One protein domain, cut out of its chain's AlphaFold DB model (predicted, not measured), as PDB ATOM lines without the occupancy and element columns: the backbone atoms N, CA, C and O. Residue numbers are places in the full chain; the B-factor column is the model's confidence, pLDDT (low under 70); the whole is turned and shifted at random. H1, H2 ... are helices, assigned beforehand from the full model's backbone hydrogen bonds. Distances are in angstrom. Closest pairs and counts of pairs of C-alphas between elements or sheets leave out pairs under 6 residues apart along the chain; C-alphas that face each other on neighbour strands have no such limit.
ATOM      1  N   LEU A   5      45.021 -15.277 110.392       95.81
ATOM      2  CA  LEU A   5      44.443 -14.093 111.037       95.81
ATOM      3  C   LEU A   5      43.832 -14.415 112.409       95.81
ATOM      4  O   LEU A   5      44.080 -13.704 113.380       95.81
ATOM      5  N   GLY A   6      43.056 -15.494 112.503       95.88
ATOM      6  CA  GLY A   6      42.448 -15.951 113.748       95.88
ATOM      7  C   GLY A   6      43.505 -16.272 114.802       95.88
ATOM      8  O   GLY A   6      43.364 -15.880 115.956       95.88
ATOM      9  N   THR A   7      44.614 -16.886 114.387       96.00
ATOM     10  CA  THR A   7      45.739 -17.191 115.281       96.00
ATOM     11  C   THR A   7      46.483 -15.934 115.734       96.00
ATOM     12  O   THR A   7      46.855 -15.835 116.899       96.00
ATOM     13  N   ILE A   8      46.651 -14.941 114.857       96.38
ATOM     14  CA  ILE A   8      47.227 -13.635 115.212       96.38
ATOM     15  C   ILE A   8      46.341 -12.899 116.224       96.38
ATOM     16  O   ILE A   8      46.846 -12.357 117.206       96.38
ATOM     17  N   ASN A   9      45.023 -12.905 116.017       96.12
ATOM     18  CA  ASN A   9      44.076 -12.279 116.937       96.12
ATOM     19  C   ASN A   9      44.068 -12.979 118.299       96.12
ATOM     20  O   ASN A   9      44.063 -12.303 119.327       96.12
ATOM     21  N   TYR A  10      44.134 -14.313 118.309       96.50
ATOM     22  CA  TYR A  10      44.247 -15.082 119.544       96.50
ATOM     23  C   TYR A  10      45.576 -14.820 120.264       96.50
ATOM     24  O   TYR A  10      45.606 -14.620 121.476       96.50
ATOM     25  N   TYR A  11      46.678 -14.717 119.519       96.06
ATOM     26  CA  TYR A  11      47.953 -14.295 120.086       96.06
ATOM     27  C   TYR A  11      47.836 -12.922 120.736       96.06
ATOM     28  O   TYR A  11      48.249 -12.760 121.876       96.06
ATOM     29  N   LYS A  12      47.207 -11.953 120.063       96.00
ATOM     30  CA  LYS A  12      46.984 -10.609 120.606       96.00
ATOM     31  C   LYS A  12      46.171 -10.620 121.903       96.00
ATOM     32  O   LYS A  12      46.510  -9.864 122.809       96.00
ATOM     33  N   SER A  13      45.118 -11.437 121.995       95.62
ATOM     34  CA  SER A  13      44.258 -11.489 123.189       95.62
ATOM     35  C   SER A  13      44.954 -12.074 124.416       95.62
ATOM     36  O   SER A  13      44.563 -11.766 125.535       95.62
ATOM     37  N   GLU A  14      45.994 -12.884 124.215       94.62
ATOM     38  CA  GLU A  14      46.778 -13.506 125.291       94.62
ATOM     39  C   GLU A  14      47.910 -12.600 125.812       94.62
ATOM     40  O   GLU A  14      48.620 -12.966 126.750       94.62
ATOM     41  N   LEU A  15      48.118 -11.426 125.205       92.06
ATOM     42  CA  LEU A  15      49.191 -10.508 125.582       92.06
ATOM     43  C   LEU A  15      48.737  -9.501 126.638       92.06
ATOM     44  O   LEU A  15      47.699  -8.852 126.517       92.06
ATOM     45  N   GLY A  16      49.581  -9.305 127.651       92.12
ATOM     46  CA  GLY A  16      49.387  -8.258 128.649       92.12
ATOM     47  C   GLY A  16      49.675  -6.850 128.098       92.12
ATOM     48  O   GLY A  16      50.337  -6.704 127.065       92.12
ATOM     49  N   PRO A  17      49.278  -5.780 128.818       91.38
ATOM     50  CA  PRO A  17      49.480  -4.393 128.378       91.38
ATOM     51  C   PRO A  17      50.938  -4.045 128.040       91.38
ATOM     52  O   PRO A  17      51.210  -3.318 127.086       91.38
ATOM     53  N   SER A  18      51.896  -4.620 128.776       89.94
ATOM     54  CA  SER A  18      53.337  -4.424 128.562       89.94
ATOM     55  C   SER A  18      53.866  -5.053 127.267       89.94
ATOM     56  O   SER A  18      54.955  -4.707 126.813       89.94
ATOM     57  N   GLN A  19      53.110  -5.960 126.644       91.38
ATOM     58  CA  GLN A  19      53.522  -6.708 125.456       91.38
ATOM     59  C   GLN A  19      52.924  -6.154 124.153       91.38
ATOM     60  O   GLN A  19      53.328  -6.576 123.068       91.38
ATOM     61  N   ILE A  20      52.030  -5.162 124.231       92.00
ATOM     62  CA  ILE A  20      51.371  -4.553 123.063       92.00
ATOM     63  C   ILE A  20      52.392  -3.937 122.094       92.00
ATOM     64  O   ILE A  20      52.269  -4.082 120.879       92.00
ATOM     65  N   ALA A  21      53.449  -3.298 122.603       91.88
ATOM     66  CA  ALA A  21      54.501  -2.737 121.753       91.88
ATOM     67  C   ALA A  21      55.229  -3.824 120.938       91.88
ATOM     68  O   ALA A  21      55.481  -3.647 119.745       91.88
ATOM     69  N   ALA A  22      55.513  -4.970 121.561       89.56
ATOM     70  CA  ALA A  22      56.135  -6.108 120.892       89.56
ATOM     71  C   ALA A  22      55.188  -6.760 119.872       89.56
ATOM     72  O   ALA A  22      55.645  -7.197 118.815       89.56
ATOM     73  N   TYR A  23      53.880  -6.785 120.157       94.75
ATOM     74  CA  TYR A  23      52.859  -7.214 119.202       94.75
ATOM     75  C   TYR A  23      52.835  -6.322 117.962       94.75
ATOM     76  O   TYR A  23      52.876  -6.832 116.849       94.75
ATOM     77  N   ASN A  24      52.848  -4.999 118.131       93.50
ATOM     78  CA  ASN A  24      52.837  -4.072 116.998       93.50
ATOM     79  C   ASN A  24      54.082  -4.256 116.110       93.50
ATOM     80  O   ASN A  24      53.985  -4.231 114.886       93.50
ATOM     81  N   GLN A  25      55.250  -4.503 116.714       93.81
ATOM     82  CA  GLN A  25      56.479  -4.824 115.976       93.81
ATOM     83  C   GLN A  25      56.370  -6.153 115.218       93.81
ATOM     84  O   GLN A  25      56.793  -6.240 114.064       93.81
ATOM     85  N   PHE A  26      55.774  -7.168 115.845       96.00
ATOM     86  CA  PHE A  26      55.449  -8.438 115.201       96.00
ATOM     87  C   PHE A  26      54.504  -8.245 114.010       96.00
ATOM     88  O   PHE A  26      54.822  -8.686 112.911       96.00
ATOM     89  N   GLU A  27      53.387  -7.547 114.196       93.94
ATOM     90  CA  GLU A  27      52.376  -7.316 113.165       93.94
ATOM     91  C   GLU A  27      52.969  -6.546 111.974       93.94
ATOM     92  O   GLU A  27      52.755  -6.904 110.814       93.94
ATOM     93  N   SER A  28      53.797  -5.532 112.247       93.75
ATOM     94  CA  SER A  28      54.564  -4.830 111.218       93.75
ATOM     95  C   SER A  28      55.528  -5.756 110.477       93.75
ATOM     96  O   SER A  28      55.566  -5.713 109.250       93.75
ATOM     97  N   ALA A  29      56.290  -6.599 111.181       94.88
ATOM     98  CA  ALA A  29      57.198  -7.557 110.550       94.88
ATOM     99  C   ALA A  29      56.442  -8.560 109.665       94.88
ATOM    100  O   ALA A  29      56.873  -8.869 108.552       94.88
ATOM    101  N   PHE A  30      55.287  -9.018 110.141       95.06
ATOM    102  CA  PHE A  30      54.437  -9.973 109.447       95.06
ATOM    103  C   PHE A  30      53.930  -9.391 108.126       95.06
ATOM    104  O   PHE A  30      54.093  -9.996 107.068       95.06
ATOM    105  N   ARG A  31      53.384  -8.172 108.170       94.38
ATOM    106  CA  ARG A  31      52.849  -7.491 106.985       94.38
ATOM    107  C   ARG A  31      53.920  -7.047 106.000       94.38
ATOM    108  O   ARG A  31      53.723  -7.151 104.796       94.38
ATOM    109  N   LEU A  32      55.034  -6.504 106.491       94.12
ATOM    110  CA  LEU A  32      56.029  -5.867 105.626       94.12
ATOM    111  C   LEU A  32      57.017  -6.846 105.000       94.12
ATOM    112  O   LEU A  32      57.616  -6.491 103.986       94.12
ATOM    113  N   PHE A  33      57.206  -8.027 105.596       96.56
ATOM    114  CA  PHE A  33      58.204  -8.997 105.142       96.56
ATOM    115  C   PHE A  33      57.588 -10.371 104.891       96.56
ATOM    116  O   PHE A  33      57.686 -10.883 103.780       96.56
ATOM    117  N   LEU A  34      56.895 -10.955 105.873       96.81
ATOM    118  CA  LEU A  34      56.419 -12.335 105.737       96.81
ATOM    119  C   LEU A  34      55.342 -12.485 104.648       96.81
ATOM    120  O   LEU A  34      55.436 -13.379 103.813       96.81
ATOM    121  N   MET A  35      54.357 -11.581 104.616       95.88
ATOM    122  CA  MET A  35      53.300 -11.577 103.598       95.88
ATOM    123  C   MET A  35      53.847 -11.437 102.161       95.88
ATOM    124  O   MET A  35      53.522 -12.296 101.337       95.88
ATOM    125  N   PRO A  36      54.705 -10.444 101.842       96.38
ATOM    126  CA  PRO A  36      55.386 -10.376 100.545       96.38
ATOM    127  C   PRO A  36      56.160 -11.644 100.190       96.38
ATOM    128  O   PRO A  36      56.138 -12.082  99.044       96.38
ATOM    129  N   GLY A  37      56.784 -12.279 101.182       95.88
ATOM    130  CA  GLY A  37      57.457 -13.567 101.040       95.88
ATOM    131  C   GLY A  37      56.578 -14.713 100.539       95.88
ATOM    132  O   GLY A  37      57.069 -15.644  99.899       95.88
ATOM    133  N   TRP A  38      55.272 -14.641 100.801       96.19
ATOM    134  CA  TRP A  38      54.262 -15.568 100.284       96.19
ATOM    135  C   TRP A  38      53.661 -15.143  98.940       96.19
ATOM    136  O   TRP A  38      52.742 -15.805  98.461       96.19
ATOM    137  N   GLY A  39      54.157 -14.059  98.340       95.12
ATOM    138  CA  GLY A  39      53.627 -13.490  97.103       95.12
ATOM    139  C   GLY A  39      52.401 -12.598  97.305       95.12
ATOM    140  O   GLY A  39      51.736 -12.261  96.330       95.12
ATOM    141  N   LEU A  40      52.075 -12.214  98.546       94.75
ATOM    142  CA  LEU A  40      50.989 -11.266  98.801       94.75
ATOM    143  C   LEU A  40      51.446  -9.819  98.560       94.75
ATOM    144  O   LEU A  40      52.629  -9.511  98.724       94.75
ATOM    145  N   PRO A  41      50.520  -8.900  98.228       91.31
ATOM    146  CA  PRO A  41      50.851  -7.493  98.055       91.31
ATOM    147  C   PRO A  41      51.515  -6.909  99.302       91.31
ATOM    148  O   PRO A  41      51.045  -7.092 100.428       91.31
ATOM    149  N   ARG A  42      52.613  -6.176  99.097       90.31
ATOM    150  CA  ARG A  42      53.300  -5.462 100.172       90.31
ATOM    151  C   ARG A  42      52.529  -4.185 100.503       90.31
ATOM    152  O   ARG A  42      52.467  -3.302  99.647       90.31
ATOM    153  N   PRO A  43      52.001  -4.028 101.729       88.31
ATOM    154  CA  PRO A  43      51.339  -2.788 102.094       88.31
ATOM    155  C   PRO A  43      52.360  -1.643 102.169       88.31
ATOM    156  O   PRO A  43      53.523  -1.860 102.542       88.31
ATOM    157  N   PRO A  44      51.950  -0.404 101.848       87.38
ATOM    158  CA  PRO A  44      52.822   0.752 101.975       87.38
ATOM    159  C   PRO A  44      53.203   0.977 103.444       87.38
ATOM    160  O   PRO A  44      52.453   0.644 104.363       87.38
ATOM    161  N   LYS A  45      54.373   1.590 103.679       79.88
ATOM    162  CA  LYS A  45      54.912   1.844 105.033       79.88
ATOM    163  C   LYS A  45      53.937   2.631 105.923       79.88
ATOM    164  O   LYS A  45      53.930   2.444 107.136       79.88
ATOM    165  N   ARG A  46      53.132   3.509 105.317       86.94
ATOM    166  CA  ARG A  46      51.973   4.166 105.931       86.94
ATOM    167  C   ARG A  46      50.714   3.558 105.319       86.94
ATOM    168  O   ARG A  46      50.236   4.047 104.306       86.94
ATOM    169  N   SER A  47      50.255   2.453 105.893       87.69
ATOM    170  CA  SER A  47      49.086   1.726 105.396       87.69
ATOM    171  C   SER A  47      47.799   2.486 105.717       87.69
ATOM    172  O   SER A  47      47.618   2.963 106.840       87.69
ATOM    173  N   THR A  48      46.907   2.597 104.737       92.38
ATOM    174  CA  THR A  48      45.538   3.089 104.926       92.38
ATOM    175  C   THR A  48      44.682   2.036 105.640       92.38
ATOM    176  O   THR A  48      45.081   0.878 105.783       92.38
ATOM    177  N   LYS A  49      43.476   2.406 106.094       91.38
ATOM    178  CA  LYS A  49      42.535   1.429 106.675       91.38
ATOM    179  C   LYS A  49      42.159   0.329 105.675       91.38
ATOM    180  O   LYS A  49      41.997  -0.817 106.081       91.38
ATOM    181  N   GLU A  50      42.066   0.671 104.393       92.25
ATOM    182  CA  GLU A  50      41.765  -0.274 103.314       92.25
ATOM    183  C   GLU A  50      42.919  -1.255 103.087       92.25
ATOM    184  O   GLU A  50      42.686  -2.458 103.026       92.25
ATOM    185  N   ASP A  51      44.171  -0.780 103.084       90.06
ATOM    186  CA  ASP A  51      45.352  -1.654 102.991       90.06
ATOM    187  C   ASP A  51      45.383  -2.687 104.124       90.06
ATOM    188  O   ASP A  51      45.701  -3.860 103.916       90.06
ATOM    189  N   LEU A  52      45.031  -2.253 105.338       90.12
ATOM    190  CA  LEU A  52      44.963  -3.124 106.508       90.12
ATOM    191  C   LEU A  52      43.824  -4.140 106.399       90.12
ATOM    192  O   LEU A  52      44.030  -5.314 106.711       90.12
ATOM    193  N   ALA A  53      42.651  -3.714 105.928       91.69
ATOM    194  CA  ALA A  53      41.518  -4.603 105.697       91.69
ATOM    195  C   ALA A  53      41.843  -5.662 104.632       91.69
ATOM    196  O   ALA A  53      41.594  -6.845 104.857       91.69
ATOM    197  N   ASN A  54      42.487  -5.268 103.532       92.00
ATOM    198  CA  ASN A  54      42.930  -6.175 102.474       92.00
ATOM    199  C   ASN A  54      43.977  -7.172 102.982       92.00
ATOM    200  O   ASN A  54      43.896  -8.368 102.692       92.00
ATOM    201  N   ALA A  55      44.932  -6.708 103.794       91.81
ATOM    202  CA  ALA A  55      45.912  -7.583 104.423       91.81
ATOM    203  C   ALA A  55      45.241  -8.604 105.351       91.81
ATOM    204  O   ALA A  55      45.528  -9.796 105.269       91.81
ATOM    205  N   HIS A  56      44.309  -8.164 106.200       93.38
ATOM    206  CA  HIS A  56      43.554  -9.061 107.076       93.38
ATOM    207  C   HIS A  56      42.723 -10.062 106.277       93.38
ATOM    208  O   HIS A  56      42.743 -11.252 106.588       93.38
ATOM    209  N   TYR A  57      42.053  -9.610 105.216       94.25
ATOM    210  CA  TYR A  57      41.304 -10.491 104.334       94.25
ATOM    211  C   TYR A  57      42.212 -11.591 103.771       94.25
ATOM    212  O   TYR A  57      41.920 -12.770 103.969       94.25
ATOM    213  N   ALA A  58      43.369 -11.240 103.202       94.62
ATOM    214  CA  ALA A  58      44.337 -12.215 102.695       94.62
ATOM    215  C   ALA A  58      44.796 -13.214 103.776       94.62
ATOM    216  O   ALA A  58      44.844 -14.418 103.531       94.62
ATOM    217  N   LEU A  59      45.072 -12.743 104.997       93.56
ATOM    218  CA  LEU A  59      45.479 -13.599 106.119       93.56
ATOM    219  C   LEU A  59      44.362 -14.517 106.630       93.56
ATOM    220  O   LEU A  59      44.653 -15.574 107.190       93.56
ATOM    221  N   SER A  60      43.097 -14.139 106.453       95.25
ATOM    222  CA  SER A  60      41.958 -14.982 106.836       95.25
ATOM    223  C   SER A  60      41.762 -16.172 105.894       95.25
ATOM    224  O   SER A  60      41.222 -17.195 106.310       95.25
ATOM    225  N   GLN A  61      42.240 -16.055 104.652       95.31
ATOM    226  CA  GLN A  61      42.184 -17.119 103.647       95.31
ATOM    227  C   GLN A  61      43.368 -18.090 103.738       95.31
ATOM    228  O   GLN A  61      43.322 -19.172 103.155       95.31
ATOM    229  N   LEU A  62      44.444 -17.725 104.445       95.00
ATOM    230  CA  LEU A  62      45.626 -18.572 104.545       95.00
ATOM    231  C   LEU A  62      45.499 -19.606 105.677       95.00
ATOM    232  O   LEU A  62      45.241 -19.222 106.826       95.00
ATOM    233  N   PRO A  63      45.749 -20.897 105.386       95.88
ATOM    234  CA  PRO A  63      45.804 -21.938 106.407       95.88
ATOM    235  C   PRO A  63      47.011 -21.714 107.326       95.88
ATOM    236  O   PRO A  63      48.053 -21.209 106.888       95.88
ATOM    237  N   ILE A  64      46.881 -22.069 108.605       94.88
ATOM    238  CA  ILE A  64      47.932 -21.826 109.604       94.88
ATOM    239  C   ILE A  64      49.233 -22.579 109.280       94.88
ATOM    240  O   ILE A  64      50.326 -22.085 109.544       94.88
ATOM    241  N   GLU A  65      49.125 -23.717 108.596       93.44
ATOM    242  CA  GLU A  65      50.210 -24.592 108.147       93.44
ATOM    243  C   GLU A  65      51.176 -23.890 107.180       93.44
ATOM    244  O   GLU A  65      52.338 -24.280 107.066       93.44
ATOM    245  N   LYS A  66      50.754 -22.791 106.534       93.31
ATOM    246  CA  LYS A  66      51.646 -21.937 105.728       93.31
ATOM    247  C   LYS A  66      52.840 -21.421 106.549       93.31
ATOM    248  O   LYS A  66      53.892 -21.118 105.986       93.31
ATOM    249  N   LEU A  67      52.693 -21.344 107.875       94.44
ATOM    250  CA  LEU A  67      53.766 -20.961 108.784       94.44
ATOM    251  C   LEU A  67      54.900 -21.987 108.863       94.44
ATOM    252  O   LEU A  67      55.976 -21.588 109.279       94.44
ATOM    253  N   TYR A  68      54.757 -23.247 108.433       92.50
ATOM    254  CA  TYR A  68      55.898 -24.181 108.428       92.50
ATOM    255  C   TYR A  68      57.070 -23.682 107.569       92.50
ATOM    256  O   TYR A  68      58.227 -23.908 107.908       92.50
ATOM    257  N   GLY A  69      56.782 -22.930 106.504       90.88
ATOM    258  CA  GLY A  69      57.785 -22.316 105.630       90.88
ATOM    259  C   GLY A  69      58.124 -20.862 105.971       90.88
ATOM    260  O   GLY A  69      58.552 -20.126 105.079       90.88
ATOM    261  N   TRP A  70      57.880 -20.401 107.206       95.06
ATOM    262  CA  TRP A  70      57.978 -18.973 107.534       95.06
ATOM    263  C   TRP A  70      59.383 -18.392 107.333       95.06
ATOM    264  O   TRP A  70      59.484 -17.255 106.888       95.06
ATOM    265  N   GLU A  71      60.457 -19.142 107.611       95.06
ATOM    266  CA  GLU A  71      61.834 -18.639 107.454       95.06
ATOM    267  C   GLU A  71      62.157 -18.353 105.982       95.06
ATOM    268  O   GLU A  71      62.618 -17.262 105.656       95.06
ATOM    269  N   ILE A  72      61.812 -19.282 105.085       94.81
ATOM    270  CA  ILE A  72      62.020 -19.132 103.636       94.81
ATOM    271  C   ILE A  72      61.227 -17.936 103.100       94.81
ATOM    272  O   ILE A  72      61.746 -17.135 102.325       94.81
ATOM    273  N   ALA A  73      59.963 -17.803 103.511       96.19
ATOM    274  CA  ALA A  73      59.136 -16.672 103.111       96.19
ATOM    275  C   ALA A  73      59.703 -15.349 103.646       96.19
ATOM    276  O   ALA A  73      59.769 -14.363 102.918       96.19
ATOM    277  N   LEU A  74      60.163 -15.324 104.895       96.75
ATOM    278  CA  LEU A  74      60.689 -14.108 105.494       96.75
ATOM    279  C   LEU A  74      61.960 -13.613 104.789       96.75
ATOM    280  O   LEU A  74      62.060 -12.412 104.545       96.75
ATOM    281  N   GLU A  75      62.880 -14.507 104.408       96.69
ATOM    282  CA  GLU A  75      64.075 -14.125 103.638       96.69
ATOM    283  C   GLU A  75      63.711 -13.544 102.270       96.69
ATOM    284  O   GLU A  75      64.153 -12.442 101.946       96.69
ATOM    285  N   LYS A  76      62.794 -14.188 101.533       97.12
ATOM    286  CA  LYS A  76      62.256 -13.624 100.280       97.12
ATOM    287  C   LYS A  76      61.668 -12.228 100.500       97.12
ATOM    288  O   LYS A  76      61.891 -11.315  99.710       97.12
ATOM    289  N   GLY A  77      60.935 -12.045 101.595       96.75
ATOM    290  CA  GLY A  77      60.384 -10.757 102.000       96.75
ATOM    291  C   GLY A  77      61.441  -9.690 102.295       96.75
ATOM    292  O   GLY A  77      61.240  -8.521 101.962       96.75
ATOM    293  N   PHE A  78      62.564 -10.068 102.910       97.50
ATOM    294  CA  PHE A  78      63.692  -9.171 103.157       97.50
ATOM    295  C   PHE A  78      64.396  -8.759 101.869       97.50
ATOM    296  O   PHE A  78      64.699  -7.573 101.712       97.50
ATOM    297  N   ASP A  79      64.590  -9.697 100.945       96.44
ATOM    298  CA  ASP A  79      65.217  -9.436  99.650       96.44
ATOM    299  C   ASP A  79      64.351  -8.483  98.814       96.44
ATOM    300  O   ASP A  79      64.830  -7.442  98.362       96.44
ATOM    301  N   LEU A  80      63.037  -8.736  98.734       94.88
ATOM    302  CA  LEU A  80      62.066  -7.828  98.098       94.88
ATOM    303  C   LEU A  80      62.020  -6.440  98.755       94.88
ATOM    304  O   LEU A  80      61.650  -5.446  98.127       94.88
ATOM    305  N   ALA A  81      62.358  -6.358 100.040       93.88
ATOM    306  CA  ALA A  81      62.398  -5.109 100.783       93.88
ATOM    307  C   ALA A  81      63.756  -4.395 100.740       93.88
ATOM    308  O   ALA A  81      63.851  -3.310 101.323       93.88
ATOM    309  N   GLY A  82      64.770  -4.970 100.082       95.50
ATOM    310  CA  GLY A  82      66.128  -4.425 100.024       95.50
ATOM    311  C   GLY A  82      66.780  -4.324 101.404       95.50
ATOM    312  O   GLY A  82      67.387  -3.305 101.732       95.50
ATOM    313  N   LYS A  83      66.568  -5.322 102.272       94.56
ATOM    314  CA  LYS A  83      67.096  -5.326 103.643       94.56
ATOM    315  C   LYS A  83      68.490  -5.946 103.721       94.56
ATOM    316  O   LYS A  83      68.676  -7.113 103.384       94.56
ATOM    317  N   ASN A  84      69.429  -5.189 104.283       94.75
ATOM    318  CA  ASN A  84      70.752  -5.688 104.676       94.75
ATOM    319  C   ASN A  84      70.637  -6.607 105.901       94.75
ATOM    320  O   ASN A  84      69.708  -6.449 106.699       94.75
ATOM    321  N   ASP A  85      71.601  -7.508 106.085       91.06
ATOM    322  CA  ASP A  85      71.591  -8.536 107.139       91.06
ATOM    323  C   ASP A  85      71.369  -7.985 108.551       91.06
ATOM    324  O   ASP A  85      70.548  -8.520 109.306       91.06
ATOM    325  N   ASP A  86      71.986  -6.849 108.877       92.75
ATOM    326  CA  ASP A  86      71.838  -6.191 110.181       92.75
ATOM    327  C   ASP A  86      70.378  -5.831 110.500       92.75
ATOM    328  O   ASP A  86      69.936  -5.876 111.652       92.75
ATOM    329  N   GLN A  87      69.586  -5.528 109.466       93.38
ATOM    330  CA  GLN A  87      68.185  -5.125 109.590       93.38
ATOM    331  C   GLN A  87      67.214  -6.316 109.644       93.38
ATOM    332  O   GLN A  87      66.031  -6.120 109.936       93.38
ATOM    333  N   ARG A  88      67.683  -7.542 109.368       96.56
ATOM    334  CA  ARG A  88      66.853  -8.763 109.324       96.56
ATOM    335  C   ARG A  88      66.622  -9.368 110.708       96.56
ATOM    336  O   ARG A  88      65.596 -10.002 110.951       96.56
ATOM    337  N   SER A  89      67.557  -9.151 111.633       94.56
ATOM    338  CA  SER A  89      67.591  -9.803 112.949       94.56
ATOM    339  C   SER A  89      66.342  -9.537 113.804       94.56
ATOM    340  O   SER A  89      65.738 -10.474 114.335       94.56
ATOM    341  N   VAL A  90      65.920  -8.272 113.905       94.69
ATOM    342  CA  VAL A  90      64.791  -7.854 114.750       94.69
ATOM    343  C   VAL A  90      63.458  -8.410 114.228       94.69
ATOM    344  O   VAL A  90      62.807  -9.137 114.984       94.69
ATOM    345  N   PRO A  91      63.049  -8.192 112.958       95.44
ATOM    346  CA  PRO A  91      61.805  -8.768 112.443       95.44
ATOM    347  C   PRO A  91      61.789 -10.301 112.521       95.44
ATOM    348  O   PRO A  91      60.785 -10.878 112.936       95.44
ATOM    349  N   ARG A  92      62.922 -10.963 112.227       96.31
ATOM    350  CA  ARG A  92      63.063 -12.425 112.348       96.31
ATOM    351  C   ARG A  92      62.800 -12.904 113.774       96.31
ATOM    352  O   ARG A  92      62.089 -13.888 113.966       96.31
ATOM    353  N   SER A  93      63.305 -12.188 114.779       95.69
ATOM    354  CA  SER A  93      63.051 -12.503 116.189       95.69
ATOM    355  C   SER A  93      61.561 -12.443 116.544       95.69
ATOM    356  O   SER A  93      61.058 -13.333 117.230       95.69
ATOM    357  N   HIS A  94      60.835 -11.431 116.060       95.56
ATOM    358  CA  HIS A  94      59.406 -11.285 116.346       95.56
ATOM    359  C   HIS A  94      58.561 -12.396 115.716       95.56
ATOM    360  O   HIS A  94      57.726 -12.980 116.407       95.56
ATOM    361  N   ILE A  95      58.809 -12.734 114.446       96.81
ATOM    362  CA  ILE A  95      58.095 -13.829 113.770       96.81
ATOM    363  C   ILE A  95      58.409 -15.172 114.434       96.81
ATOM    364  O   ILE A  95      57.493 -15.935 114.730       96.81
ATOM    365  N   ARG A  96      59.681 -15.427 114.772       95.81
ATOM    366  CA  ARG A  96      60.091 -16.651 115.477       95.81
ATOM    367  C   ARG A  96      59.383 -16.822 116.819       95.81
ATOM    368  O   ARG A  96      58.995 -17.934 117.160       95.81
ATOM    369  N   LYS A  97      59.217 -15.739 117.589       95.31
ATOM    370  CA  LYS A  97      58.496 -15.775 118.873       95.31
ATOM    371  C   LYS A  97      57.034 -16.177 118.688       95.31
ATOM    372  O   LYS A  97      56.563 -17.027 119.432       95.31
ATOM    373  N   PHE A  98      56.351 -15.617 117.691       96.31
ATOM    374  CA  PHE A  98      54.968 -15.983 117.370       96.31
ATOM    375  C   PHE A  98      54.841 -17.426 116.864       96.31
ATOM    376  O   PHE A  98      53.962 -18.159 117.314       96.31
ATOM    377  N   TYR A  99      55.743 -17.864 115.977       95.62
ATOM    378  CA  TYR A  99      55.784 -19.253 115.519       95.62
ATOM    379  C   TYR A  99      55.955 -20.211 116.702       95.62
ATOM    380  O   TYR A  99      55.135 -21.102 116.892       95.62
ATOM    381  N   LYS A 100      56.949 -19.964 117.565       93.81
ATOM    382  CA  LYS A 100      57.182 -20.778 118.762       93.81
ATOM    383  C   LYS A 100      55.979 -20.776 119.708       93.81
ATOM    384  O   LYS A 100      55.588 -21.833 120.175       93.81
ATOM    385  N   TRP A 101      55.366 -19.619 119.948       95.50
ATOM    386  CA  TRP A 101      54.143 -19.534 120.747       95.50
ATOM    387  C   TRP A 101      53.006 -20.384 120.156       95.50
ATOM    388  O   TRP A 101      52.278 -21.032 120.902       95.50
ATOM    389  N   SER A 102      52.886 -20.438 118.824       94.81
ATOM    390  CA  SER A 102      51.876 -21.263 118.147       94.81
ATOM    391  C   SER A 102      52.119 -22.760 118.368       94.81
ATOM    392  O   SER A 102      51.166 -23.513 118.549       94.81
ATOM    393  N   ILE A 103      53.385 -23.186 118.411       92.62
ATOM    394  CA  ILE A 103      53.773 -24.552 118.792       92.62
ATOM    395  C   ILE A 103      53.461 -24.814 120.271       92.62
ATOM    396  O   ILE A 103      52.826 -25.811 120.605       92.62
ATOM    397  N   ASP A 104      53.864 -23.900 121.160       90.38
ATOM    398  CA  ASP A 104      53.693 -24.033 122.614       90.38
ATOM    399  C   ASP A 104      52.203 -24.119 123.014       90.38
ATOM    400  O   ASP A 104      51.854 -24.778 123.991       90.38
ATOM    401  N   LYS A 105      51.308 -23.479 122.248       92.50
ATOM    402  CA  LYS A 105      49.844 -23.559 122.404       92.50
ATOM    403  C   LYS A 105      49.201 -24.730 121.653       92.50
ATOM    404  O   LYS A 105      47.976 -24.798 121.596       92.50
ATOM    405  N   SER A 106      50.002 -25.611 121.054       90.62
ATOM    406  CA  SER A 106      49.547 -26.750 120.245       90.62
ATOM    407  C   SER A 106      48.630 -26.356 119.077       90.62
ATOM    408  O   SER A 106      47.806 -27.150 118.635       90.62
TER     409      SER A 106
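This is residues 5 to 106 of the 284 residues of an uncharacterized protein of Phormidium tenue NIES-30 (UniProt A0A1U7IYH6). H2, the longest helix, runs through the middle of a rounded, compact, all-helix domain; H4 and H5 cross it on one side, and H1 and H3 meet as a corner on another. The printed part has 102 residues with five named helices, H1 to H5, a radius of gyration of the C-alphas of 13.0 A, and spans of 33 by 30 by 27 A.

H2, residues 17 to 37, spans 29.9 A; H5, 85 to 104, 28.3 A; H4, 64 to 80, 23.0 A; H3 is 49 to 61, H1 5 to 13. C-alpha 5 is at (44.443, -14.093, 111.037), C-alpha 104 at (53.693, -24.033, 122.614).

Residues 32 to 37 of H2 touch H4; the closest C-alphas, Gly 37 and Ala 73, are 4.1 A apart. Residues 22 to 30 touch H5, closest C-alphas Phe 26 and His 94, 5.0 A. Residues 56 to 60 of H3 touch H1, closest C-alphas Leu 5 and Ser 60, 5.0 A. O i to N i+4 pairs are all within hydrogen-bond range in H1 and H3, 13 of 17 in H2, 8 of 13 in H4, 13 of 16 in H5.

The printed part has no cut; the H2 to H3 link, 11 residues, is long. No printed residue is under pLDDT 70.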